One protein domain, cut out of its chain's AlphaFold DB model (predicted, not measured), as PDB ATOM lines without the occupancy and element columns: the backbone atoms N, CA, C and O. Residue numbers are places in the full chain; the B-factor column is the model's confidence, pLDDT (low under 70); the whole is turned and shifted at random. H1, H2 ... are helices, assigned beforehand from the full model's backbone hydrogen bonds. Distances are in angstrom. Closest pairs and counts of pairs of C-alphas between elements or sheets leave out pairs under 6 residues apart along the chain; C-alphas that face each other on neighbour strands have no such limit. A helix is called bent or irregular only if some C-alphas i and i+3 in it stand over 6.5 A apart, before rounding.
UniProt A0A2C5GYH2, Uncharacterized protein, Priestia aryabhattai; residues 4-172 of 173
ATOM      1  N   ILE A   4     154.091 175.896 274.938       97.44
ATOM      2  CA  ILE A   4     154.405 176.841 276.021       97.44
ATOM      3  C   ILE A   4     153.175 177.605 276.525       97.44
ATOM      4  O   ILE A   4     153.026 177.790 277.729       97.44
ATOM      5  N   ASP A   5     152.249 177.987 275.640       96.94
ATOM      6  CA  ASP A   5     151.028 178.692 276.044       96.94
ATOM      7  C   ASP A   5     150.162 177.796 276.947       96.94
ATOM      8  O   ASP A   5     149.587 178.264 277.930       96.94
ATOM      9  N   ALA A   6     150.085 176.497 276.634       96.75
ATOM     10  CA  ALA A   6     149.351 175.521 277.434       96.75
ATOM     11  C   ALA A   6     150.011 175.293 278.802       96.75
ATOM     12  O   ALA A   6     149.324 175.335 279.823       96.75
ATOM     13  N   VAL A   7     151.340 175.146 278.840       96.75
ATOM     14  CA  VAL A   7     152.121 175.052 280.087       96.75
ATOM     15  C   VAL A   7     151.863 176.263 280.987       96.75
ATOM     16  O   VAL A   7     151.523 176.105 282.161       96.75
ATOM     17  N   MET A   8     151.937 177.477 280.432       96.50
ATOM     18  CA  MET A   8     151.699 178.704 281.196       96.50
ATOM     19  C   MET A   8     150.272 178.792 281.738       96.50
ATOM     20  O   MET A   8     150.072 179.245 282.863       96.50
ATOM     21  N   LYS A   9     149.274 178.323 280.982       96.12
ATOM     22  CA  LYS A   9     147.884 178.262 281.455       96.12
ATOM     23  C   LYS A   9     147.684 177.276 282.599       96.12
ATOM     24  O   LYS A   9     146.916 177.578 283.506       96.12
ATOM     25  N   ILE A  10     148.370 176.136 282.584       96.06
ATOM     26  CA  ILE A  10     148.317 175.148 283.672       96.06
ATOM     27  C   ILE A  10     148.928 175.730 284.948       96.06
ATOM     28  O   ILE A  10     148.328 175.642 286.017       96.06
ATOM     29  N   PHE A  11     150.089 176.376 284.842       94.94
ATOM     30  CA  PHE A  11     150.718 177.036 285.986       94.94
ATOM     31  C   PHE A  11     149.884 178.199 286.527       94.94
ATOM     32  O   PHE A  11     149.792 178.362 287.741       94.94
ATOM     33  N   TYR A  12     149.222 178.957 285.653       93.94
ATOM     34  CA  TYR A  12     148.311 180.013 286.085       93.94
ATOM     35  C   TYR A  12     147.065 179.449 286.777       93.94
ATOM     36  O   TYR A  12     146.608 179.975 287.787       93.94
ATOM     37  N   LEU A  13     146.519 178.345 286.263       93.12
ATOM     38  CA  LEU A  13     145.394 177.649 286.879       93.12
ATOM     39  C   LEU A  13     145.741 177.141 288.289       93.12
ATOM     40  O   LEU A  13     144.926 177.277 289.202       93.12
ATOM     41  N   ASP A  14     146.947 176.601 288.478       90.44
ATOM     42  CA  ASP A  14     147.462 176.196 289.792       90.44
ATOM     43  C   ASP A  14     147.554 177.374 290.771       90.44
ATOM     44  O   ASP A  14     147.124 177.263 291.924       90.44
ATOM     45  N   GLU A  15     148.063 178.517 290.309       89.31
ATOM     46  CA  GLU A  15     148.129 179.737 291.112       89.31
ATOM     47  C   GLU A  15     146.728 180.209 291.516       89.31
ATOM     48  O   GLU A  15     146.470 180.404 292.704       89.31
ATOM     49  N   LEU A  16     145.792 180.299 290.563       89.25
ATOM     50  CA  LEU A  16     144.406 180.696 290.829       89.25
ATOM     51  C   LEU A  16     143.734 179.788 291.861       89.25
ATOM     52  O   LEU A  16     143.039 180.265 292.760       89.25
ATOM     53  N   LEU A  17     143.932 178.474 291.752       85.31
ATOM     54  CA  LEU A  17     143.413 177.531 292.737       85.31
ATOM     55  C   LEU A  17     144.069 177.768 294.098       85.31
ATOM     56  O   LEU A  17     143.358 177.912 295.089       85.31
ATOM     57  N   THR A  18     145.393 177.899 294.156       82.19
ATOM     58  CA  THR A  18     146.123 178.185 295.400       82.19
ATOM     59  C   THR A  18     145.604 179.457 296.081       82.19
ATOM     60  O   THR A  18     145.367 179.461 297.293       82.19
ATOM     61  N   GLU A  19     145.337 180.518 295.314       84.75
ATOM     62  CA  GLU A  19     144.735 181.754 295.813       84.75
ATOM     63  C   GLU A  19     143.324 181.541 296.368       84.75
ATOM     64  O   GLU A  19     143.009 182.055 297.445       84.75
ATOM     65  N   LEU A  20     142.484 180.742 295.699       83.25
ATOM     66  CA  LEU A  20     141.143 180.414 296.195       83.25
ATOM     67  C   LEU A  20     141.184 179.729 297.568       83.25
ATOM     68  O   LEU A  20     140.277 179.927 298.379       83.25
ATOM     69  N   PHE A  21     142.237 178.962 297.858       79.31
ATOM     70  CA  PHE A  21     142.433 178.310 299.153       79.31
ATOM     71  C   PHE A  21     143.176 179.169 300.187       79.31
ATOM     72  O   PHE A  21     143.201 178.798 301.365       79.31
ATOM     73  N   LYS A  22     143.728 180.331 299.818       82.12
ATOM     74  CA  LYS A  22     144.525 181.194 300.711       82.12
ATOM     75  C   LYS A  22     143.798 181.555 302.007       82.12
ATOM     76  O   LYS A  22     144.362 181.427 303.092       82.12
ATOM     77  N   ASP A  23     142.518 181.906 301.916       80.00
ATOM     78  CA  ASP A  23     141.683 182.227 303.079       80.00
ATOM     79  C   ASP A  23     141.567 181.061 304.076       80.00
ATOM     80  O   ASP A  23     141.410 181.281 305.280       80.00
ATOM     81  N   LEU A  24     141.604 179.813 303.593       78.62
ATOM     82  CA  LEU A  24     141.562 178.626 304.450       78.62
ATOM     83  C   LEU A  24     142.882 178.462 305.201       78.62
ATOM     84  O   LEU A  24     142.862 178.220 306.408       78.62
ATOM     85  N   TYR A  25     144.011 178.679 304.526       77.25
ATOM     86  CA  TYR A  25     145.329 178.688 305.158       77.25
ATOM     87  C   TYR A  25     145.446 179.762 306.240       77.25
ATOM     88  O   TYR A  25     145.840 179.459 307.367       77.25
ATOM     89  N   GLU A  26     145.046 180.999 305.941       84.12
ATOM     90  CA  GLU A  26     145.099 182.116 306.894       84.12
ATOM     91  C   GLU A  26     144.226 181.871 308.136       84.12
ATOM     92  O   GLU A  26     144.541 182.333 309.234       84.12
ATOM     93  N   LYS A  27     143.147 181.093 307.987       83.81
ATOM     94  CA  LYS A  27     142.252 180.689 309.083       83.81
ATOM     95  C   LYS A  27     142.700 179.420 309.816       83.81
ATOM     96  O   LYS A  27     142.000 178.982 310.728       83.81
ATOM     97  N   GLY A  28     143.836 178.824 309.444       80.31
ATOM     98  CA  GLY A  28     144.336 177.578 310.035       80.31
ATOM     99  C   GLY A  28     143.522 176.337 309.652       80.31
ATOM    100  O   GLY A  28     143.578 175.326 310.348       80.31
ATOM    101  N   LEU A  29     142.760 176.404 308.558       79.75
ATOM    102  CA  LEU A  29     141.952 175.314 308.003       79.75
ATOM    103  C   LEU A  29     142.714 174.524 306.925       79.75
ATOM    104  O   LEU A  29     142.109 173.977 306.007       79.75
ATOM    105  N   THR A  30     144.041 174.451 307.041       76.50
ATOM    106  CA  THR A  30     144.943 173.810 306.070       76.50
ATOM    107  C   THR A  30     144.546 172.371 305.738       76.50
ATOM    108  O   THR A  30     144.611 171.975 304.580       76.50
ATOM    109  N   ASN A  31     144.031 171.622 306.715       78.00
ATOM    110  CA  ASN A  31     143.587 170.239 306.521       78.00
ATOM    111  C   ASN A  31     142.473 170.106 305.457       78.00
ATOM    112  O   ASN A  31     142.332 169.055 304.843       78.00
ATOM    113  N   ILE A  32     141.680 171.163 305.223       74.25
ATOM    114  CA  ILE A  32     140.653 171.182 304.168       74.25
ATOM    115  C   ILE A  32     141.314 171.253 302.789       74.25
ATOM    116  O   ILE A  32     140.911 170.525 301.890       74.25
ATOM    117  N   TYR A  33     142.356 172.074 302.625       71.94
ATOM    118  CA  TYR A  33     143.137 172.091 301.386       71.94
ATOM    119  C   TYR A  33     143.849 170.761 301.153       71.94
ATOM    120  O   TYR A  33     143.860 170.250 300.041       71.94
ATOM    121  N   GLU A  34     144.406 170.164 302.208       77.81
ATOM    122  CA  GLU A  34     145.069 168.861 302.118       77.81
ATOM    123  C   GLU A  34     144.138 167.738 301.651       77.81
ATOM    124  O   GLU A  34     144.629 166.727 301.165       77.81
ATOM    125  N   THR A  35     142.820 167.929 301.764       79.38
ATOM    126  CA  THR A  35     141.825 166.985 301.246       79.38
ATOM    127  C   THR A  35     141.703 167.045 299.719       79.38
ATOM    128  O   THR A  35     141.270 166.075 299.114       79.38
ATOM    129  N   PHE A  36     142.102 168.153 299.090       79.31
ATOM    130  CA  PHE A  36     142.187 168.316 297.637       79.31
ATOM    131  C   PHE A  36     143.626 168.086 297.152       79.31
ATOM    132  O   PHE A  36     144.217 168.929 296.476       79.31
ATOM    133  N   ASP A  37     144.219 166.954 297.531       81.00
ATOM    134  CA  ASP A  37     145.575 166.581 297.118       81.00
ATOM    135  C   ASP A  37     145.723 166.435 295.599       81.00
ATOM    136  O   ASP A  37     146.770 166.817 295.078       81.00
ATOM    137  N   CYS A  38     144.662 166.029 294.897       84.50
ATOM    138  CA  CYS A  38     144.559 166.048 293.434       84.50
ATOM    139  C   CYS A  38     144.965 167.396 292.812       84.50
ATOM    140  O   CYS A  38     145.581 167.436 291.752       84.50
ATOM    141  N   LEU A  39     144.714 168.528 293.483       83.94
ATOM    142  CA  LEU A  39     145.100 169.842 292.957       83.94
ATOM    143  C   LEU A  39     146.619 170.048 292.946       83.94
ATOM    144  O   LEU A  39     147.118 170.826 292.142       83.94
ATOM    145  N   LYS A  40     147.373 169.312 293.772       81.38
ATOM    146  CA  LYS A  40     148.846 169.302 293.720       81.38
ATOM    147  C   LYS A  40     149.366 168.598 292.465       81.38
ATOM    148  O   LYS A  40     150.502 168.836 292.058       81.38
ATOM    149  N   GLU A  41     148.547 167.745 291.853       85.62
ATOM    150  CA  GLU A  41     148.868 167.034 290.617       85.62
ATOM    151  C   GLU A  41     148.655 167.914 289.379       85.62
ATOM    152  O   GLU A  41     149.200 167.612 288.322       85.62
ATOM    153  N   LEU A  42     147.963 169.054 289.502       88.69
ATOM    154  CA  LEU A  42     147.674 169.936 288.372       88.69
ATOM    155  C   LEU A  42     148.950 170.431 287.670       88.69
ATOM    156  O   LEU A  42     149.021 170.434 286.443       88.69
ATOM    157  N   LYS A  43     150.002 170.775 288.427       88.19
ATOM    158  CA  LYS A  43     151.307 171.129 287.834       88.19
ATOM    159  C   LYS A  43     151.892 170.001 286.997       88.19
ATOM    160  O   LYS A  43     152.587 170.278 286.027       88.19
ATOM    161  N   LYS A  44     151.613 168.742 287.344       90.50
ATOM    162  CA  LYS A  44     152.113 167.589 286.591       90.50
ATOM    163  C   LYS A  44     151.439 167.453 285.232       90.50
ATOM    164  O   LYS A  44     152.060 166.908 284.330       90.50
ATOM    165  N   CYS A  45     150.249 168.026 285.035       93.94
ATOM    166  CA  CYS A  45     149.649 168.128 283.704       93.94
ATOM    167  C   CYS A  45     150.523 168.956 282.746       93.94
ATOM    168  O   CYS A  45     150.498 168.717 281.543       93.94
ATOM    169  N   ALA A  46     151.341 169.893 283.249       94.12
ATOM    170  CA  ALA A  46     152.291 170.621 282.407       94.12
ATOM    171  C   ALA A  46     153.383 169.702 281.839       94.12
ATOM    172  O   ALA A  46     153.911 169.991 280.767       94.12
ATOM    173  N   TYR A  47     153.674 168.577 282.502       93.69
ATOM    174  CA  TYR A  47     154.665 167.594 282.056       93.69
ATOM    175  C   TYR A  47     154.201 166.717 280.890       93.69
ATOM    176  O   TYR A  47     154.987 165.927 280.378       93.69
ATOM    177  N   VAL A  48     152.962 166.897 280.414       94.69
ATOM    178  CA  VAL A  48     152.564 166.423 279.079       94.69
ATOM    179  C   VAL A  48     153.472 167.037 278.008       94.69
ATOM    180  O   VAL A  48     153.802 166.379 277.026       94.69
ATOM    181  N   PHE A  49     153.925 168.277 278.224       96.19
ATOM    182  CA  PHE A  49     154.846 168.961 277.321       96.19
ATOM    183  C   PHE A  49     156.209 169.219 277.960       96.19
ATOM    184  O   PHE A  49     157.235 168.989 277.325       96.19
ATOM    185  N   LEU A  50     156.231 169.777 279.172       95.50
ATOM    186  CA  LEU A  50     157.449 170.254 279.821       95.50
ATOM    187  C   LEU A  50     158.243 169.076 280.372       95.50
ATOM    188  O   LEU A  50     157.770 168.379 281.266       95.50
ATOM    189  N   ASP A  51     159.461 168.878 279.882       94.75
ATOM    190  CA  ASP A  51     160.336 167.852 280.434       94.75
ATOM    191  C   ASP A  51     160.631 168.185 281.916       94.75
ATOM    192  O   ASP A  51     161.097 169.294 282.224       94.75
ATOM    193  N   PRO A  52     160.334 167.268 282.861       90.88
ATOM    194  CA  PRO A  52     160.532 167.513 284.287       90.88
ATOM    195  C   PRO A  52     161.993 167.830 284.647       90.88
ATOM    196  O   PRO A  52     162.231 168.516 285.643       90.88
ATOM    197  N   ASP A  53     162.970 167.409 283.838       92.44
ATOM    198  CA  ASP A  53     164.393 167.660 284.084       92.44
ATOM    199  C   ASP A  53     164.817 169.117 283.796       92.44
ATOM    200  O   ASP A  53     165.883 169.546 284.245       92.44
ATOM    201  N   ILE A  54     164.000 169.914 283.089       92.44
ATOM    202  CA  ILE A  54     164.332 171.307 282.716       92.44
ATOM    203  C   ILE A  54     164.505 172.205 283.945       92.44
ATOM    204  O   ILE A  54     165.394 173.066 283.981       92.44
ATOM    205  N   TYR A  55     163.641 172.007 284.939       90.31
ATOM    206  CA  TYR A  55     163.632 172.767 286.187       90.31
ATOM    207  C   TYR A  55     163.776 171.877 287.424       90.31
ATOM    208  O   TYR A  55     164.142 172.387 288.481       90.31
ATOM    209  N   GLY A  56     163.516 170.569 287.313       87.00
ATOM    210  CA  GLY A  56     163.574 169.641 288.437       87.00
ATOM    211  C   GLY A  56     162.777 170.146 289.644       87.00
ATOM    212  O   GLY A  56     161.667 170.666 289.515       87.00
ATOM    213  N   ASP A  57     163.387 170.049 290.825       85.19
ATOM    214  CA  ASP A  57     162.794 170.506 292.087       85.19
ATOM    215  C   ASP A  57     162.703 172.047 292.201       85.19
ATOM    216  O   ASP A  57     161.967 172.570 293.043       85.19
ATOM    217  N   ASP A  58     163.406 172.791 291.339       88.06
ATOM    218  CA  ASP A  58     163.517 174.252 291.409       88.06
ATOM    219  C   ASP A  58     162.386 174.988 290.672       88.06
ATOM    220  O   ASP A  58     162.301 176.214 290.759       88.06
ATOM    221  N   LEU A  59     161.464 174.287 289.995       89.69
ATOM    222  CA  LEU A  59     160.359 174.902 289.237       89.69
ATOM    223  C   LEU A  59     159.593 175.962 290.050       89.69
ATOM    224  O   LEU A  59     159.249 177.023 289.536       89.69
ATOM    225  N   SER A  60     159.365 175.709 291.341       86.75
ATOM    226  CA  SER A  60     158.682 176.657 292.233       86.75
ATOM    227  C   SER A  60     159.418 177.996 292.390       86.75
ATOM    228  O   SER A  60     158.778 179.044 292.488       86.75
ATOM    229  N   VAL A  61     160.752 177.980 292.365       87.94
ATOM    230  CA  VAL A  61     161.590 179.183 292.422       87.94
ATOM    231  C   VAL A  61     161.445 179.969 291.125       87.94
ATOM    232  O   VAL A  61     161.246 181.180 291.167       87.94
ATOM    233  N   HIS A  62     161.464 179.280 289.984       87.50
ATOM    234  CA  HIS A  62     161.311 179.914 288.674       87.50
ATOM    235  C   HIS A  62     159.908 180.486 288.439       87.50
ATOM    236  O   HIS A  62     159.780 181.473 287.728       87.50
ATOM    237  N   LEU A  63     158.871 179.928 289.071       90.44
ATOM    238  CA  LEU A  63     157.499 180.446 288.994       90.44
ATOM    239  C   LEU A  63     157.231 181.646 289.918       90.44
ATOM    240  O   LEU A  63     156.149 182.233 289.880       90.44
ATOM    241  N   THR A  64     158.196 182.038 290.753       86.81
ATOM    242  CA  THR A  64     158.010 183.130 291.716       86.81
ATOM    243  C   THR A  64     157.769 184.462 290.991       86.81
ATOM    244  O   THR A  64     158.617 184.921 290.233       86.81
ATOM    245  N   TYR A  65     156.619 185.097 291.250       86.75
ATOM    246  CA  TYR A  65     156.161 186.354 290.630       86.75
ATOM    247  C   TYR A  65     155.912 186.315 289.114       86.75
ATOM    248  O   TYR A  65     155.647 187.364 288.521       86.75
ATOM    249  N   VAL A  66     155.948 185.136 288.486       92.69
ATOM    250  CA  VAL A  66     155.788 184.984 287.030       92.69
ATOM    251  C   VAL A  66     154.463 185.556 286.530       92.69
ATOM    252  O   VAL A  66     154.430 186.188 285.479       92.69
ATOM    253  N   PHE A  67     153.386 185.425 287.302       91.69
ATOM    254  CA  PHE A  67     152.066 185.948 286.935       91.69
ATOM    255  C   PHE A  67     151.764 187.345 287.501       91.69
ATOM    256  O   PHE A  67     150.797 187.987 287.093       91.69
ATOM    257  N   GLU A  68     152.615 187.858 288.392       87.88
ATOM    258  CA  GLU A  68     152.481 189.198 288.979       87.88
ATOM    259  C   GLU A  68     153.262 190.262 288.187       87.88
ATOM    260  O   GLU A  68     152.891 191.440 288.168       87.88
ATOM    261  N   ILE A  69     154.359 189.866 287.530       87.88
ATOM    262  CA  ILE A  69     155.312 190.769 286.879       87.88
ATOM    263  C   ILE A  69     155.461 190.382 285.405       87.88
ATOM    264  O   ILE A  69     156.064 189.366 285.084       87.88
ATOM    265  N   GLY A  70     155.003 191.245 284.490       82.12
ATOM    266  CA  GLY A  70     155.038 190.955 283.046       82.12
ATOM    267  C   GLY A  70     156.434 190.630 282.490       82.12
ATOM    268  O   GLY A  70     156.563 189.749 281.655       82.12
ATOM    269  N   PHE A  71     157.491 191.270 283.006       88.94
ATOM    270  CA  PHE A  71     158.865 190.920 282.623       88.94
ATOM    271  C   PHE A  71     159.266 189.503 283.070       88.94
ATOM    272  O   PHE A  71     159.973 188.828 282.334       88.94
ATOM    273  N   ALA A  72     158.803 189.043 284.241       91.06
ATOM    274  CA  ALA A  72     159.093 187.695 284.732       91.06
ATOM    275  C   ALA A  72     158.358 186.624 283.909       91.06
ATOM    276  O   ALA A  72     158.917 185.558 283.671       91.06
ATOM    277  N   TYR A  73     157.142 186.923 283.434       94.19
ATOM    278  CA  TYR A  73     156.422 186.064 282.489       94.19
ATOM    279  C   TYR A  73     157.219 185.856 281.199       94.19
ATOM    280  O   TYR A  73     157.497 184.719 280.820       94.19
ATOM    281  N   ASP A  74     157.613 186.957 280.551       94.62
ATOM    282  CA  ASP A  74     158.350 186.909 279.286       94.62
ATOM    283  C   ASP A  74     159.717 186.222 279.469       94.62
ATOM    284  O   ASP A  74     160.092 185.371 278.665       94.62
ATOM    285  N   GLU A  75     160.434 186.521 280.562       94.75
ATOM    286  CA  GLU A  75     161.717 185.886 280.894       94.75
ATOM    287  C   GLU A  75     161.575 184.373 281.110       94.75
ATOM    288  O   GLU A  75     162.375 183.604 280.577       94.75
ATOM    289  N   PHE A  76     160.543 183.929 281.836       95.50
ATOM    290  CA  PHE A  76     160.288 182.505 282.058       95.50
ATOM    291  C   PHE A  76     159.964 181.777 280.747       95.50
ATOM    292  O   PHE A  76     160.487 180.688 280.498       95.50
ATOM    293  N   VAL A  77     159.128 182.376 279.894       96.38
ATOM    294  CA  VAL A  77     158.786 181.827 278.573       96.38
ATOM    295  C   VAL A  77     160.036 181.705 277.700       96.38
ATOM    296  O   VAL A  77     160.297 180.629 277.156       96.38
ATOM    297  N   ASP A  78     160.840 182.767 277.613       96.19
ATOM    298  CA  ASP A  78     162.072 182.782 276.822       96.19
ATOM    299  C   ASP A  78     163.101 181.766 277.347       96.19
ATOM    300  O   ASP A  78     163.713 181.041 276.556       96.19
ATOM    301  N   GLU A  79     163.275 181.659 278.669       95.50
ATOM    302  CA  GLU A  79     164.166 180.673 279.294       95.50
ATOM    303  C   GLU A  79     163.693 179.239 279.014       95.50
ATOM    304  O   GLU A  79     164.501 178.387 278.629       95.50
ATOM    305  N   THR A  80     162.391 178.974 279.162       96.38
ATOM    306  CA  THR A  80     161.805 177.645 278.931       96.38
ATOM    307  C   THR A  80     162.016 177.218 277.482       96.38
ATOM    308  O   THR A  80     162.526 176.129 277.226       96.38
ATOM    309  N   VAL A  81     161.699 178.093 276.523       97.19
ATOM    310  CA  VAL A  81     161.876 177.820 275.088       97.19
ATOM    311  C   VAL A  81     163.356 177.675 274.722       97.19
ATOM    312  O   VAL A  81     163.703 176.874 273.855       97.19
ATOM    313  N   ALA A  82     164.262 178.402 275.382       97.06
ATOM    314  CA  ALA A  82     165.696 178.237 275.159       97.06
ATOM    315  C   ALA A  82     166.220 176.870 275.639       97.06
ATOM    316  O   ALA A  82     167.114 176.307 275.001       97.06
ATOM    317  N   LYS A  83     165.682 176.335 276.744       96.69
ATOM    318  CA  LYS A  83     166.055 175.014 277.279       96.69
ATOM    319  C   LYS A  83     165.369 173.859 276.542       96.69
ATOM    320  O   LYS A  83     166.012 172.837 276.313       96.69
ATOM    321  N   GLN A  84     164.111 174.034 276.140       97.56
ATOM    322  CA  GLN A  84     163.303 173.050 275.417       97.56
ATOM    323  C   GLN A  84     162.662 173.694 274.165       97.56
ATOM    324  O   GLN A  84     161.540 174.198 274.229       97.56
ATOM    325  N   PRO A  85     163.357 173.720 273.009       97.00
ATOM    326  CA  PRO A  85     162.915 174.471 271.824       97.00
ATOM    327  C   PRO A  85     161.580 174.040 271.202       97.00
ATOM    328  O   PRO A  85     160.897 174.873 270.600       97.00
ATOM    329  N   ASP A  86     161.191 172.771 271.339       96.44
ATOM    330  CA  ASP A  86     159.910 172.237 270.854       96.44
ATOM    331  C   ASP A  86     158.699 172.852 271.575       96.44
ATOM    332  O   ASP A  86     157.597 172.837 271.037       96.44
ATOM    333  N   MET A  87     158.900 173.514 272.720       97.12
ATOM    334  CA  MET A  87     157.872 174.317 273.400       97.12
ATOM    335  C   MET A  87     157.249 175.410 272.529       97.12
ATOM    336  O   MET A  87     156.121 175.844 272.771       97.12
ATOM    337  N   ASN A  88     157.984 175.876 271.518       97.06
ATOM    338  CA  ASN A  88     157.528 176.913 270.599       97.06
ATOM    339  C   ASN A  88     156.685 176.362 269.429       97.06
ATOM    340  O   ASN A  88     156.197 177.145 268.609       97.06
ATOM    341  N   GLU A  89     156.537 175.040 269.324       97.44
ATOM    342  CA  GLU A  89     155.690 174.385 268.330       97.44
ATOM    343  C   GLU A  89     154.206 174.472 268.716       97.44
ATOM    344  O   GLU A  89     153.843 174.554 269.893       97.44
ATOM    345  N   GLU A  90     153.335 174.461 267.706       96.69
ATOM    346  CA  GLU A  90     151.888 174.335 267.899       96.69
ATOM    347  C   GLU A  90     151.550 172.930 268.409       96.69
ATOM    348  O   GLU A  90     152.115 171.952 267.922       96.69
ATOM    349  N   MET A  91     150.610 172.835 269.354       95.56
ATOM    350  CA  MET A  91     150.071 171.543 269.783       95.56
ATOM    351  C   MET A  91     149.312 170.876 268.637       95.56
ATOM    352  O   MET A  91     148.483 171.519 267.977       95.56
ATOM    353  N   ASP A  92     149.556 169.585 268.429       94.44
ATOM    354  CA  ASP A  92     148.726 168.774 267.547       94.44
ATOM    355  C   ASP A  92     147.468 168.233 268.260       94.44
ATOM    356  O   ASP A  92     147.172 168.553 269.412       94.44
ATOM    357  N   SER A  93     146.640 167.469 267.546       94.00
ATOM    358  CA  SER A  93     145.408 166.935 268.137       94.00
ATOM    359  C   SER A  93     145.664 165.894 269.224       94.00
ATOM    360  O   SER A  93     144.847 165.789 270.131       94.00
ATOM    361  N   GLU A  94     146.744 165.116 269.147       94.75
ATOM    362  CA  GLU A  94     147.047 164.110 270.168       94.75
ATOM    363  C   GLU A  94     147.630 164.780 271.418       94.75
ATOM    364  O   GLU A  94     147.212 164.441 272.520       94.75
ATOM    365  N   ASP A  95     148.465 165.810 271.242       95.75
ATOM    366  CA  ASP A  95     148.941 166.703 272.306       95.75
ATOM    367  C   ASP A  95     147.771 167.275 273.127       95.75
ATOM    368  O   ASP A  95     147.752 167.200 274.358       95.75
ATOM    369  N   ILE A  96     146.762 167.831 272.442       96.38
ATOM    370  CA  ILE A  96     145.583 168.405 273.104       96.38
ATOM    371  C   ILE A  96     144.810 167.327 273.864       96.38
ATOM    372  O   ILE A  96     144.397 167.555 275.000       96.38
ATOM    373  N   ILE A  97     144.610 166.158 273.253       96.69
ATOM    374  CA  ILE A  97     143.884 165.055 273.885       96.69
ATOM    375  C   ILE A  97     144.598 164.573 275.141       96.69
ATOM    376  O   ILE A  97     143.939 164.401 276.161       96.69
ATOM    377  N   GLU A  98     145.914 164.385 275.095       96.88
ATOM    378  CA  GLU A  98     146.677 163.902 276.245       96.88
ATOM    379  C   GLU A  98     146.636 164.893 277.413       96.88
ATOM    380  O   GLU A  98     146.421 164.503 278.567       96.88
ATOM    381  N   LEU A  99     146.734 166.192 277.111       97.19
ATOM    382  CA  LEU A  99     146.546 167.233 278.114       97.19
ATOM    383  C   LEU A  99     145.119 167.220 278.680       97.19
ATOM    384  O   LEU A  99     144.938 167.292 279.896       97.19
ATOM    385  N   CYS A 100     144.097 167.111 277.830       97.31
ATOM    386  CA  CYS A 100     142.709 167.052 278.280       97.31
ATOM    387  C   CYS A 100     142.425 165.825 279.154       97.31
ATOM    388  O   CYS A 100     141.694 165.967 280.129       97.31
ATOM    389  N   MET A 101     143.003 164.660 278.843       97.31
ATOM    390  CA  MET A 101     142.895 163.456 279.677       97.31
ATOM    391  C   MET A 101     143.542 163.686 281.046       97.31
ATOM    392  O   MET A 101     142.884 163.509 282.066       97.31
ATOM    393  N   SER A 102     144.774 164.201 281.070       96.44
ATOM    394  CA  SER A 102     145.479 164.509 282.323       96.44
ATOM    395  C   SER A 102     144.702 165.497 283.204       96.44
ATOM    396  O   SER A 102     144.625 165.335 284.418       96.44
ATOM    397  N   LEU A 103     144.099 166.528 282.603       96.56
ATOM    398  CA  LEU A 103     143.258 167.490 283.321       96.56
ATOM    399  C   LEU A 103     141.922 166.876 283.772       96.56
ATOM    400  O   LEU A 103     141.411 167.237 284.833       96.56
ATOM    401  N   ALA A 104     141.344 165.970 282.980       96.06
ATOM    402  CA  ALA A 104     140.092 165.295 283.310       96.06
ATOM    403  C   ALA A 104     140.243 164.373 284.526       96.06
ATOM    404  O   ALA A 104     139.322 164.324 285.338       96.06
ATOM    405  N   ASP A 105     141.393 163.718 284.691       95.12
ATOM    406  CA  ASP A 105     141.701 162.907 285.874       95.12
ATOM    407  C   ASP A 105     141.702 163.765 287.146       95.12
ATOM    408  O   ASP A 105     141.009 163.455 288.118       95.12
ATOM    409  N   VAL A 106     142.387 164.915 287.108       93.94
ATOM    410  CA  VAL A 106     142.410 165.869 288.230       93.94
ATOM    411  C   VAL A 106     141.002 166.389 288.545       93.94
ATOM    412  O   VAL A 106     140.602 166.453 289.708       93.94
ATOM    413  N   GLU A 107     140.217 166.741 287.523       93.19
ATOM    414  CA  GLU A 107     138.831 167.194 287.699       93.19
ATOM    415  C   GLU A 107     137.916 166.087 288.244       93.19
ATOM    416  O   GLU A 107     137.036 166.362 289.061       93.19
ATOM    417  N   CYS A 108     138.121 164.840 287.819       92.69
ATOM    418  CA  CYS A 108     137.393 163.669 288.293       92.69
ATOM    419  C   CYS A 108     137.604 163.463 289.793       92.69
ATOM    420  O   CYS A 108     136.632 163.412 290.553       92.69
ATOM    421  N   GLU A 109     138.860 163.433 290.240       91.69
ATOM    422  CA  GLU A 109     139.197 163.301 291.658       91.69
ATOM    423  C   GLU A 109     138.634 164.464 292.482       91.69
ATOM    424  O   GLU A 109     137.961 164.251 293.494       91.69
ATOM    425  N   ARG A 110     138.814 165.700 292.004       89.50
ATOM    426  CA  ARG A 110     138.281 166.906 292.648       89.50
ATOM    427  C   ARG A 110     136.755 166.859 292.791       89.50
ATOM    428  O   ARG A 110     136.224 167.210 293.849       89.50
ATOM    429  N   TYR A 111     136.047 166.431 291.744       89.19
ATOM    430  CA  TYR A 111     134.591 166.279 291.741       89.19
ATOM    431  C   TYR A 111     134.130 165.206 292.736       89.19
ATOM    432  O   TYR A 111     133.158 165.421 293.464       89.19
ATOM    433  N   ASN A 112     134.841 164.080 292.812       89.06
ATOM    434  CA  ASN A 112     134.521 162.990 293.730       89.06
ATOM    435  C   ASN A 112     134.729 163.388 295.194       89.06
ATOM    436  O   ASN A 112     133.821 163.188 296.001       89.06
ATOM    437  N   ILE A 113     135.838 164.067 295.516       87.94
ATOM    438  CA  ILE A 113     136.059 164.657 296.845       87.94
ATOM    439  C   ILE A 113     134.895 165.590 297.197       87.94
ATOM    440  O   ILE A 113     134.303 165.480 298.269       87.94
ATOM    441  N   HIS A 114     134.498 166.484 296.288       86.12
ATOM    442  CA  HIS A 114     133.362 167.370 296.542       86.12
ATOM    443  C   HIS A 114     132.053 166.604 296.812       86.12
ATOM    444  O   HIS A 114     131.307 166.954 297.732       86.12
ATOM    445  N   GLY A 115     131.787 165.542 296.044       85.62
ATOM    446  CA  GLY A 115     130.631 164.665 296.222       85.62
ATOM    447  C   GLY A 115     130.567 164.040 297.616       85.62
ATOM    448  O   GLY A 115     129.534 164.141 298.278       85.62
ATOM    449  N   GLU A 116     131.679 163.481 298.099       86.50
ATOM    450  CA  GLU A 116     131.764 162.862 299.427       86.50
ATOM    451  C   GLU A 116     131.432 163.851 300.554       86.50
ATOM    452  O   GLU A 116     130.645 163.553 301.456       86.50
ATOM    453  N   TRP A 117     131.970 165.071 300.494       84.50
ATOM    454  CA  TRP A 117     131.691 166.092 301.510       84.50
ATOM    455  C   TRP A 117     130.245 166.577 301.471       84.50
ATOM    456  O   TRP A 117     129.631 166.800 302.522       84.50
ATOM    457  N   LYS A 118     129.670 166.680 300.273       85.94
ATOM    458  CA  LYS A 118     128.262 167.027 300.099       85.94
ATOM    459  C   LYS A 118     127.340 165.971 300.703       85.94
ATOM    460  O   LYS A 118     126.348 166.333 301.339       85.94
ATOM    461  N   GLU A 119     127.673 164.687 300.577       87.19
ATOM    462  CA  GLU A 119     126.953 163.595 301.251       87.19
ATOM    463  C   GLU A 119     127.039 163.694 302.782       87.19
ATOM    464  O   GLU A 119     126.076 163.373 303.480       87.19
ATOM    465  N   MET A 120     128.144 164.226 303.312       86.25
ATOM    466  CA  MET A 120     128.308 164.536 304.739       86.25
ATOM    467  C   MET A 120     127.602 165.835 305.177       86.25
ATOM    468  O   MET A 120     127.625 166.181 306.360       86.25
ATOM    469  N   GLY A 121     126.949 166.551 304.256       82.06
ATOM    470  CA  GLY A 121     126.228 167.796 304.529       82.06
ATOM    471  C   GLY A 121     127.116 169.042 304.587       82.06
ATOM    472  O   GLY A 121     126.703 170.052 305.160       82.06
ATOM    473  N   VAL A 122     128.321 168.978 304.020       78.50
ATOM    474  CA  VAL A 122     129.267 170.095 303.944       78.50
ATOM    475  C   VAL A 122     129.320 170.628 302.516       78.50
ATOM    476  O   VAL A 122     129.385 169.861 301.562       78.50
ATOM    477  N   ASP A 123     129.296 171.949 302.377       75.38
ATOM    478  CA  ASP A 123     129.316 172.645 301.088       75.38
ATOM    479  C   ASP A 123     130.540 173.573 301.011       75.38
ATOM    480  O   ASP A 123     130.762 174.393 301.912       75.38
ATOM    481  N   PHE A 124     131.338 173.446 299.945       69.81
ATOM    482  CA  PHE A 124     132.556 174.227 299.721       69.81
ATOM    483  C   PHE A 124     132.508 174.956 298.384       69.81
ATOM    484  O   PHE A 124     132.750 174.378 297.332       69.81
ATOM    485  N   LYS A 125     132.375 176.284 298.432       68.81
ATOM    486  CA  LYS A 125     132.383 177.125 297.223       68.81
ATOM    487  C   LYS A 125     133.641 176.987 296.361       68.81
ATOM    488  O   LYS A 125     133.563 177.141 295.149       68.81
ATOM    489  N   ILE A 126     134.798 176.729 296.974       66.19
ATOM    490  CA  ILE A 126     136.067 176.565 296.247       66.19
ATOM    491  C   ILE A 126     136.028 175.300 295.372       66.19
ATOM    492  O   ILE A 126     136.590 175.294 294.281       66.19
ATOM    493  N   ALA A 127     135.293 174.269 295.800       63.50
ATOM    494  CA  ALA A 127     135.096 173.025 295.067       63.50
ATOM    495  C   ALA A 127     133.988 173.106 293.994       63.50
ATOM    496  O   ALA A 127     133.738 172.130 293.298       63.50
ATOM    497  N   ASP A 128     133.363 174.265 293.801       64.56
ATOM    498  CA  ASP A 128     132.380 174.499 292.732       64.56
ATOM    499  C   ASP A 128     132.952 175.346 291.582       64.56
ATOM    500  O   ASP A 128     132.221 175.798 290.696       64.56
ATOM    501  N   ASN A 129     134.267 175.587 291.574       74.06
ATOM    502  CA  ASN A 129     134.900 176.288 290.467       74.06
ATOM    503  C   ASN A 129     134.916 175.398 289.208       74.06
ATOM    504  O   ASN A 129     135.068 174.181 289.293       74.06
ATOM    505  N   LYS A 130     134.733 176.016 288.039       86.88
ATOM    506  CA  LYS A 130     134.774 175.344 286.732       86.88
ATOM    507  C   LYS A 130     136.121 175.513 286.035       86.88
ATOM    508  O   LYS A 130     136.200 175.296 284.838       86.88
ATOM    509  N   LEU A 131     137.177 175.899 286.750       91.38
ATOM    510  CA  LEU A 131     138.398 176.382 286.107       91.38
ATOM    511  C   LEU A 131     139.087 175.301 285.251       91.38
ATOM    512  O   LEU A 131     139.519 175.596 284.139       91.38
ATOM    513  N   ILE A 132     139.131 174.046 285.718       93.44
ATOM    514  CA  ILE A 132     139.676 172.923 284.930       93.44
ATOM    515  C   ILE A 132     138.764 172.608 283.732       93.44
ATOM    516  O   ILE A 132     139.240 172.463 282.608       93.44
ATOM    517  N   VAL A 133     137.445 172.563 283.952       94.62
ATOM    518  CA  VAL A 133     136.435 172.343 282.899       94.62
ATOM    519  C   VAL A 133     136.529 173.410 281.804       94.62
ATOM    520  O   VAL A 133     136.466 173.082 280.620       94.62
ATOM    521  N   ASP A 134     136.704 174.672 282.194       95.19
ATOM    522  CA  ASP A 134     136.820 175.815 281.293       95.19
ATOM    523  C   ASP A 134     138.117 175.731 280.473       95.19
ATOM    524  O   ASP A 134     138.080 175.969 279.266       95.19
ATOM    525  N   LEU A 135     139.241 175.318 281.081       95.81
ATOM    526  CA  LEU A 135     140.501 175.096 280.363       95.81
ATOM    527  C   LEU A 135     140.384 173.954 279.344       95.81
ATOM    528  O   LEU A 135     140.769 174.126 278.189       95.81
ATOM    529  N   ILE A 136     139.816 172.807 279.735       96.44
ATOM    530  CA  ILE A 136     139.577 171.690 278.806       96.44
ATOM    531  C   ILE A 136     138.657 172.154 277.670       96.44
ATOM    532  O   ILE A 136     138.935 171.891 276.501       96.44
ATOM    533  N   GLY A 137     137.589 172.889 277.994       95.50
ATOM    534  CA  GLY A 137     136.654 173.420 277.009       95.50
ATOM    535  C   GLY A 137     137.291 174.412 276.036       95.50
ATOM    536  O   GLY A 137     136.972 174.394 274.846       95.50
ATOM    537  N   GLU A 138     138.226 175.239 276.506       95.06
ATOM    538  CA  GLU A 138     139.024 176.119 275.655       95.06
ATOM    539  C   GLU A 138     139.926 175.320 274.704       95.06
ATOM    540  O   GLU A 138     139.962 175.618 273.510       95.06
ATOM    541  N   LEU A 139     140.610 174.289 275.210       94.50
ATOM    542  CA  LEU A 139     141.512 173.441 274.425       94.50
ATOM    543  C   LEU A 139     140.783 172.705 273.290       94.50
ATOM    544  O   LEU A 139     141.292 172.656 272.171       94.50
ATOM    545  N   VAL A 140     139.577 172.184 273.547       94.19
ATOM    546  CA  VAL A 140     138.769 171.513 272.508       94.19
ATOM    547  C   VAL A 140     137.875 172.458 271.696       94.19
ATOM    548  O   VAL A 140     137.296 172.059 270.682       94.19
ATOM    549  N   GLY A 141     137.740 173.712 272.135       92.00
ATOM    550  CA  GLY A 141     136.887 174.730 271.520       92.00
ATOM    551  C   GLY A 141     135.382 174.536 271.751       92.00
ATOM    552  O   GLY A 141     134.573 175.109 271.018       92.00
ATOM    553  N   LYS A 142     134.978 173.716 272.731       93.00
ATOM    554  CA  LYS A 142     133.576 173.336 272.992       93.00
ATOM    555  C   LYS A 142     133.312 173.102 274.472       93.00
ATOM    556  O   LYS A 142     134.204 172.739 275.223       93.00
ATOM    557  N   ASP A 143     132.047 173.209 274.873       93.19
ATOM    558  CA  ASP A 143     131.640 172.802 276.220       93.19
ATOM    559  C   ASP A 143     131.838 171.288 276.427       93.19
ATOM    560  O   ASP A 143     131.358 170.446 275.648       93.19
ATOM    561  N   VAL A 144     132.541 170.965 277.508       94.62
ATOM    562  CA  VAL A 144     132.856 169.606 277.968       94.62
ATOM    563  C   VAL A 144     132.214 169.286 279.316       94.62
ATOM    564  O   VAL A 144     132.344 168.162 279.788       94.62
ATOM    565  N   SER A 145     131.458 170.221 279.913       93.50
ATOM    566  CA  SER A 145     130.885 170.076 281.261       93.50
ATOM    567  C   SER A 145     130.117 168.762 281.438       93.50
ATOM    568  O   SER A 145     130.260 168.077 282.447       93.50
ATOM    569  N   LYS A 146     129.297 168.388 280.444       93.44
ATOM    570  CA  LYS A 146     128.512 167.147 280.483       93.44
ATOM    571  C   LYS A 146     129.386 165.899 280.337       93.44
ATOM    572  O   LYS A 146     129.147 164.924 281.041       93.44
ATOM    573  N   THR A 147     130.358 165.922 279.427       94.19
ATOM    574  CA  THR A 147     131.265 164.789 279.201       94.19
ATOM    575  C   THR A 147     132.092 164.524 280.457       94.19
ATOM    576  O   THR A 147     132.114 163.396 280.938       94.19
ATOM    577  N   LEU A 148     132.669 165.573 281.050       94.69
ATOM    578  CA  LEU A 148     133.438 165.461 282.289       94.69
ATOM    579  C   LEU A 148     132.561 165.023 283.463       94.69
ATOM    580  O   LEU A 148     132.953 164.129 284.193       94.69
ATOM    581  N   HIS A 149     131.336 165.539 283.604       92.69
ATOM    582  CA  HIS A 149     130.419 165.044 284.638       92.69
ATOM    583  C   HIS A 149     130.121 163.542 284.497       92.69
ATOM    584  O   HIS A 149     130.093 162.823 285.497       92.69
ATOM    585  N   ASN A 150     129.892 163.069 283.269       93.56
ATOM    586  CA  ASN A 150     129.673 161.651 283.002       93.56
ATOM    587  C   ASN A 150     130.920 160.826 283.344       93.56
ATOM    588  O   ASN A 150     130.779 159.745 283.913       93.56
ATOM    589  N   TYR A 151     132.111 161.342 283.031       95.56
ATOM    590  CA  TYR A 151     133.385 160.712 283.367       95.56
ATOM    591  C   TYR A 151     133.581 160.617 284.883       95.56
ATOM    592  O   TYR A 151     133.699 159.516 285.416       95.56
ATOM    593  N   SER A 152     133.459 161.737 285.603       92.25
ATOM    594  CA  SER A 152     133.593 161.779 287.064       92.25
ATOM    595  C   SER A 152     132.554 160.920 287.784       92.25
ATOM    596  O   SER A 152     132.811 160.386 288.853       92.25
ATOM    597  N   SER A 153     131.372 160.751 287.185       90.94
ATOM    598  CA  SER A 153     130.300 159.898 287.716       90.94
ATOM    599  C   SER A 153     130.415 158.428 287.287       90.94
ATOM    600  O   SER A 153     129.451 157.678 287.457       90.94
ATOM    601  N   TYR A 154     131.544 158.021 286.693       91.31
ATOM    602  CA  TYR A 154     131.809 156.667 286.192       91.31
ATOM    603  C   TYR A 154     130.762 156.147 285.186       91.31
ATOM    604  O   TYR A 154     130.521 154.943 285.081       91.31
ATOM    605  N   GLN A 155     130.095 157.050 284.458       94.50
ATOM    606  CA  GLN A 155     129.119 156.700 283.418       94.50
ATOM    607  C   GLN A 155     129.781 156.397 282.072       94.50
ATOM    608  O   GLN A 155     129.165 155.737 281.236       94.50
ATOM    609  N   ILE A 156     130.998 156.898 281.867       95.19
ATOM    610  CA  ILE A 156     131.848 156.631 280.705       95.19
ATOM    611  C   ILE A 156     133.261 156.300 281.193       95.19
ATOM    612  O   ILE A 156     133.646 156.729 282.282       95.19
ATOM    613  N   ILE A 157     134.008 155.521 280.412       94.81
ATOM    614  CA  ILE A 157     135.401 155.147 280.715       94.81
ATOM    615  C   ILE A 157     136.399 156.027 279.943       94.81
ATOM    616  O   ILE A 157     135.995 156.812 279.087       94.81
ATOM    617  N   ASP A 158     137.697 155.875 280.211       94.62
ATOM    618  CA  ASP A 158     138.768 156.661 279.573       94.62
ATOM    619  C   ASP A 158     138.709 156.626 278.039       94.62
ATOM    620  O   ASP A 158     138.853 157.662 277.390       94.62
ATOM    621  N   ASP A 159     138.455 155.451 277.453       96.31
ATOM    622  CA  ASP A 159     138.351 155.294 275.999       96.31
ATOM    623  C   ASP A 159     137.172 156.104 275.431       96.31
ATOM    624  O   ASP A 159     137.334 156.813 274.438       96.31
ATOM    625  N   ASP A 160     136.014 156.077 276.101       95.88
ATOM    626  CA  ASP A 160     134.829 156.843 275.699       95.88
ATOM    627  C   ASP A 160     135.075 158.358 275.825       95.88
ATOM    628  O   ASP A 160     134.675 159.135 274.955       95.88
ATOM    629  N   LEU A 161     135.746 158.794 276.902       96.62
ATOM    630  CA  LEU A 161     136.128 160.194 277.101       96.62
ATOM    631  C   LEU A 161     137.070 160.653 275.984       96.62
ATOM    632  O   LEU A 161     136.845 161.697 275.369       96.62
ATOM    633  N   ARG A 162     138.104 159.859 275.692       96.94
ATOM    634  CA  ARG A 162     139.076 160.152 274.638       96.94
ATOM    635  C   ARG A 162     138.403 160.230 273.268       96.94
ATOM    636  O   ARG A 162     138.718 161.135 272.496       96.94
ATOM    637  N   GLU A 163     137.472 159.327 272.958       95.94
ATOM    638  CA  GLU A 163     136.697 159.365 271.712       95.94
ATOM    639  C   GLU A 163     135.799 160.612 271.615       95.94
ATOM    640  O   GLU A 163     135.784 161.267 270.569       95.94
ATOM    641  N   ASP A 164     135.106 160.991 272.693       95.25
ATOM    642  CA  ASP A 164     134.251 162.187 272.729       95.25
ATOM    643  C   ASP A 164     135.068 163.480 272.559       95.25
ATOM    644  O   ASP A 164     134.707 164.350 271.761       95.25
ATOM    645  N   LEU A 165     136.218 163.590 273.234       95.56
ATOM    646  CA  LEU A 165     137.136 164.722 273.078       95.56
ATOM    647  C   LEU A 165     137.703 164.797 271.650       95.56
ATOM    648  O   LEU A 165     137.743 165.884 271.063       95.56
ATOM    649  N   LYS A 166     138.068 163.654 271.048       94.81
ATOM    650  CA  LYS A 166     138.523 163.583 269.647       94.81
ATOM    651  C   LYS A 166     137.433 164.052 268.687       94.81
ATOM    652  O   LYS A 166     137.709 164.850 267.791       94.81
ATOM    653  N   ALA A 167     136.192 163.614 268.890       93.75
ATOM    654  CA  ALA A 167     135.059 164.057 268.084       93.75
ATOM    655  C   ALA A 167     134.834 165.575 268.201       93.75
ATOM    656  O   ALA A 167     134.675 166.252 267.186       93.75
ATOM    657  N   LYS A 168     134.898 166.133 269.418       92.62
ATOM    658  CA  LYS A 168     134.746 167.579 269.650       92.62
ATOM    659  C   LYS A 168     135.821 168.406 268.950       92.62
ATOM    660  O   LYS A 168     135.469 169.424 268.359       92.62
ATOM    661  N   LEU A 169     137.081 167.966 268.979       91.06
ATOM    662  CA  LEU A 169     138.186 168.636 268.283       91.06
ATOM    663  C   LEU A 169     137.997 168.654 266.764       91.06
ATOM    664  O   LEU A 169     138.227 169.679 266.126       91.06
ATOM    665  N   LEU A 170     137.558 167.534 266.182       86.50
ATOM    666  CA  LEU A 170     137.358 167.408 264.735       86.50
ATOM    667  C   LEU A 170     136.232 168.300 264.207       86.50
ATOM    668  O   LEU A 170     136.280 168.724 263.061       86.50
ATOM    669  N   GLU A 171     135.229 168.594 265.028       79.38
ATOM    670  CA  GLU A 171     134.128 169.487 264.660       79.38
ATOM    671  C   GLU A 171     134.470 170.985 264.796       79.38
ATOM    672  O   GLU A 171     133.607 171.832 264.538       79.38
ATOM    673  N   THR A 172     135.672 171.324 265.271       63.56
ATOM    674  CA  THR A 172     136.159 172.707 265.426       63.56
ATOM    675  C   THR A 172     136.941 173.184 264.185       63.56
ATOM    676  O   THR A 172     137.177 174.386 264.039       63.56
TER     677      THR A 172
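AT A GLANCE: This is residues 4 to 172 of the 173 residues of an uncharacterized protein of Priestia aryabhattai (UniProt A0A2C5GYH2). Four helices, H1, H3, H7 and H9, stand side by side in an up-and-down bundle, each running against the one before it in the chain. A helical hairpin, H10 and H11, packs slantwise on H7 at one side of the bundle, while H4, H5 and H6 form a looser arm at the opposite side, beyond the beginning of H1. The far end of H7 sticks out with residues 116 to 121. The printed part has 169 residues with eleven named helices, H1 to H11 in order, and no named strand; the class is all helix. It is compact, with a radius of gyration of the C-alphas of 16.8 A, and flat, spanning 49 by 45 by 24 A.

IN THESE COORDINATES: The longest helix, H7, covers residues 93 to 119 and 38.1 A, from C-alpha 93 at (145.408, 166.935, 268.137) to C-alpha 119 at (126.953, 163.595, 301.251). Before it come H1, residues 4 to 26, 32.7 A, beginning at C-alpha 4 (154.405, 176.841, 276.021); H2, 30 to 34; H3, 37 to 48, 19.3 A; H4, 56 to 62; H5, 70 to 83, 20.2 A; and H6, 85 to 88. After it come H8, 125 to 128; H9, 131 to 140; H10, 145 to 152; and H11, 158 to 170, 18.4 A. H1 has a kink of 38 degrees near residue 20. H1, H3 and H4 are irregular: C-alphas 20 and 23 are 7.1 A apart, 40 and 43 are 6.6 A apart, only just irregular, and 57 and 60 are 7.4 A apart.

HOW THE PARTS SIT: H7 is the hub, touching five helices. H3 touches it at a shallow tilt of 2 degrees, opposite ways, the closest C-alphas being Cys 38 and Val 106, 5.6 A. H9 touches H7 residues 96 to 107 alone, at 26 degrees, opposite ways, closest at Cys 100 and Ile 136, 5.6 A. H10 is about perpendicular to H7, only just, at 71 degrees, and touches it, closest at Cys 108 and Ser 152, 4.4 A. H11 touches H7 at a steep tilt of 54 degrees, closest at Ile 97 and Leu 165, 6.8 A. H8 only just touches H7, with 3 pairs of C-alphas within 8 A, closest at His 114 and Ala 127, 6.1 A. H1 touches H3 at 14 degrees, opposite ways, closest at Val 7 and Ala 46, 5.0 A; H1 and H7 are near each other. H2 touches H1, closest at Leu 24 and Thr 30, 6.1 A. H5 only just touches H1, with 3 pairs of C-alphas within 8 A, closest at Ile 4 and Val 77, 7.1 A. H6 touches H5 only at the corner, and only just, with 3 pairs of C-alphas within 8 A, closest at Val 81 and Met 87, 5.6 A. H4 is close to H5 but not clearly touching, closest at His 62 and Phe 76, 7.2 A. Every O i to N i+4 pair is within hydrogen-bond range in H2, H5, H9, H10 and H11; the counts are 17 of 19 in H1, 22 of 23 in H7, 1 of 8 in H3 and 1 of 3 in H4, with O i to N i+3 counts of 8 of 9 in H3 and 2 of 4 in H4, while H6 and H8 are too short for an i+4 pair.

THE WHOLE: The C-alphas farthest apart, of Ala 82 and Gly 121, are 50.3 A apart. The printed part has no cut, and no link is long. The mean pLDDT of the printed part is 89.8; residues 124 to 128 and residue 172 are under 70.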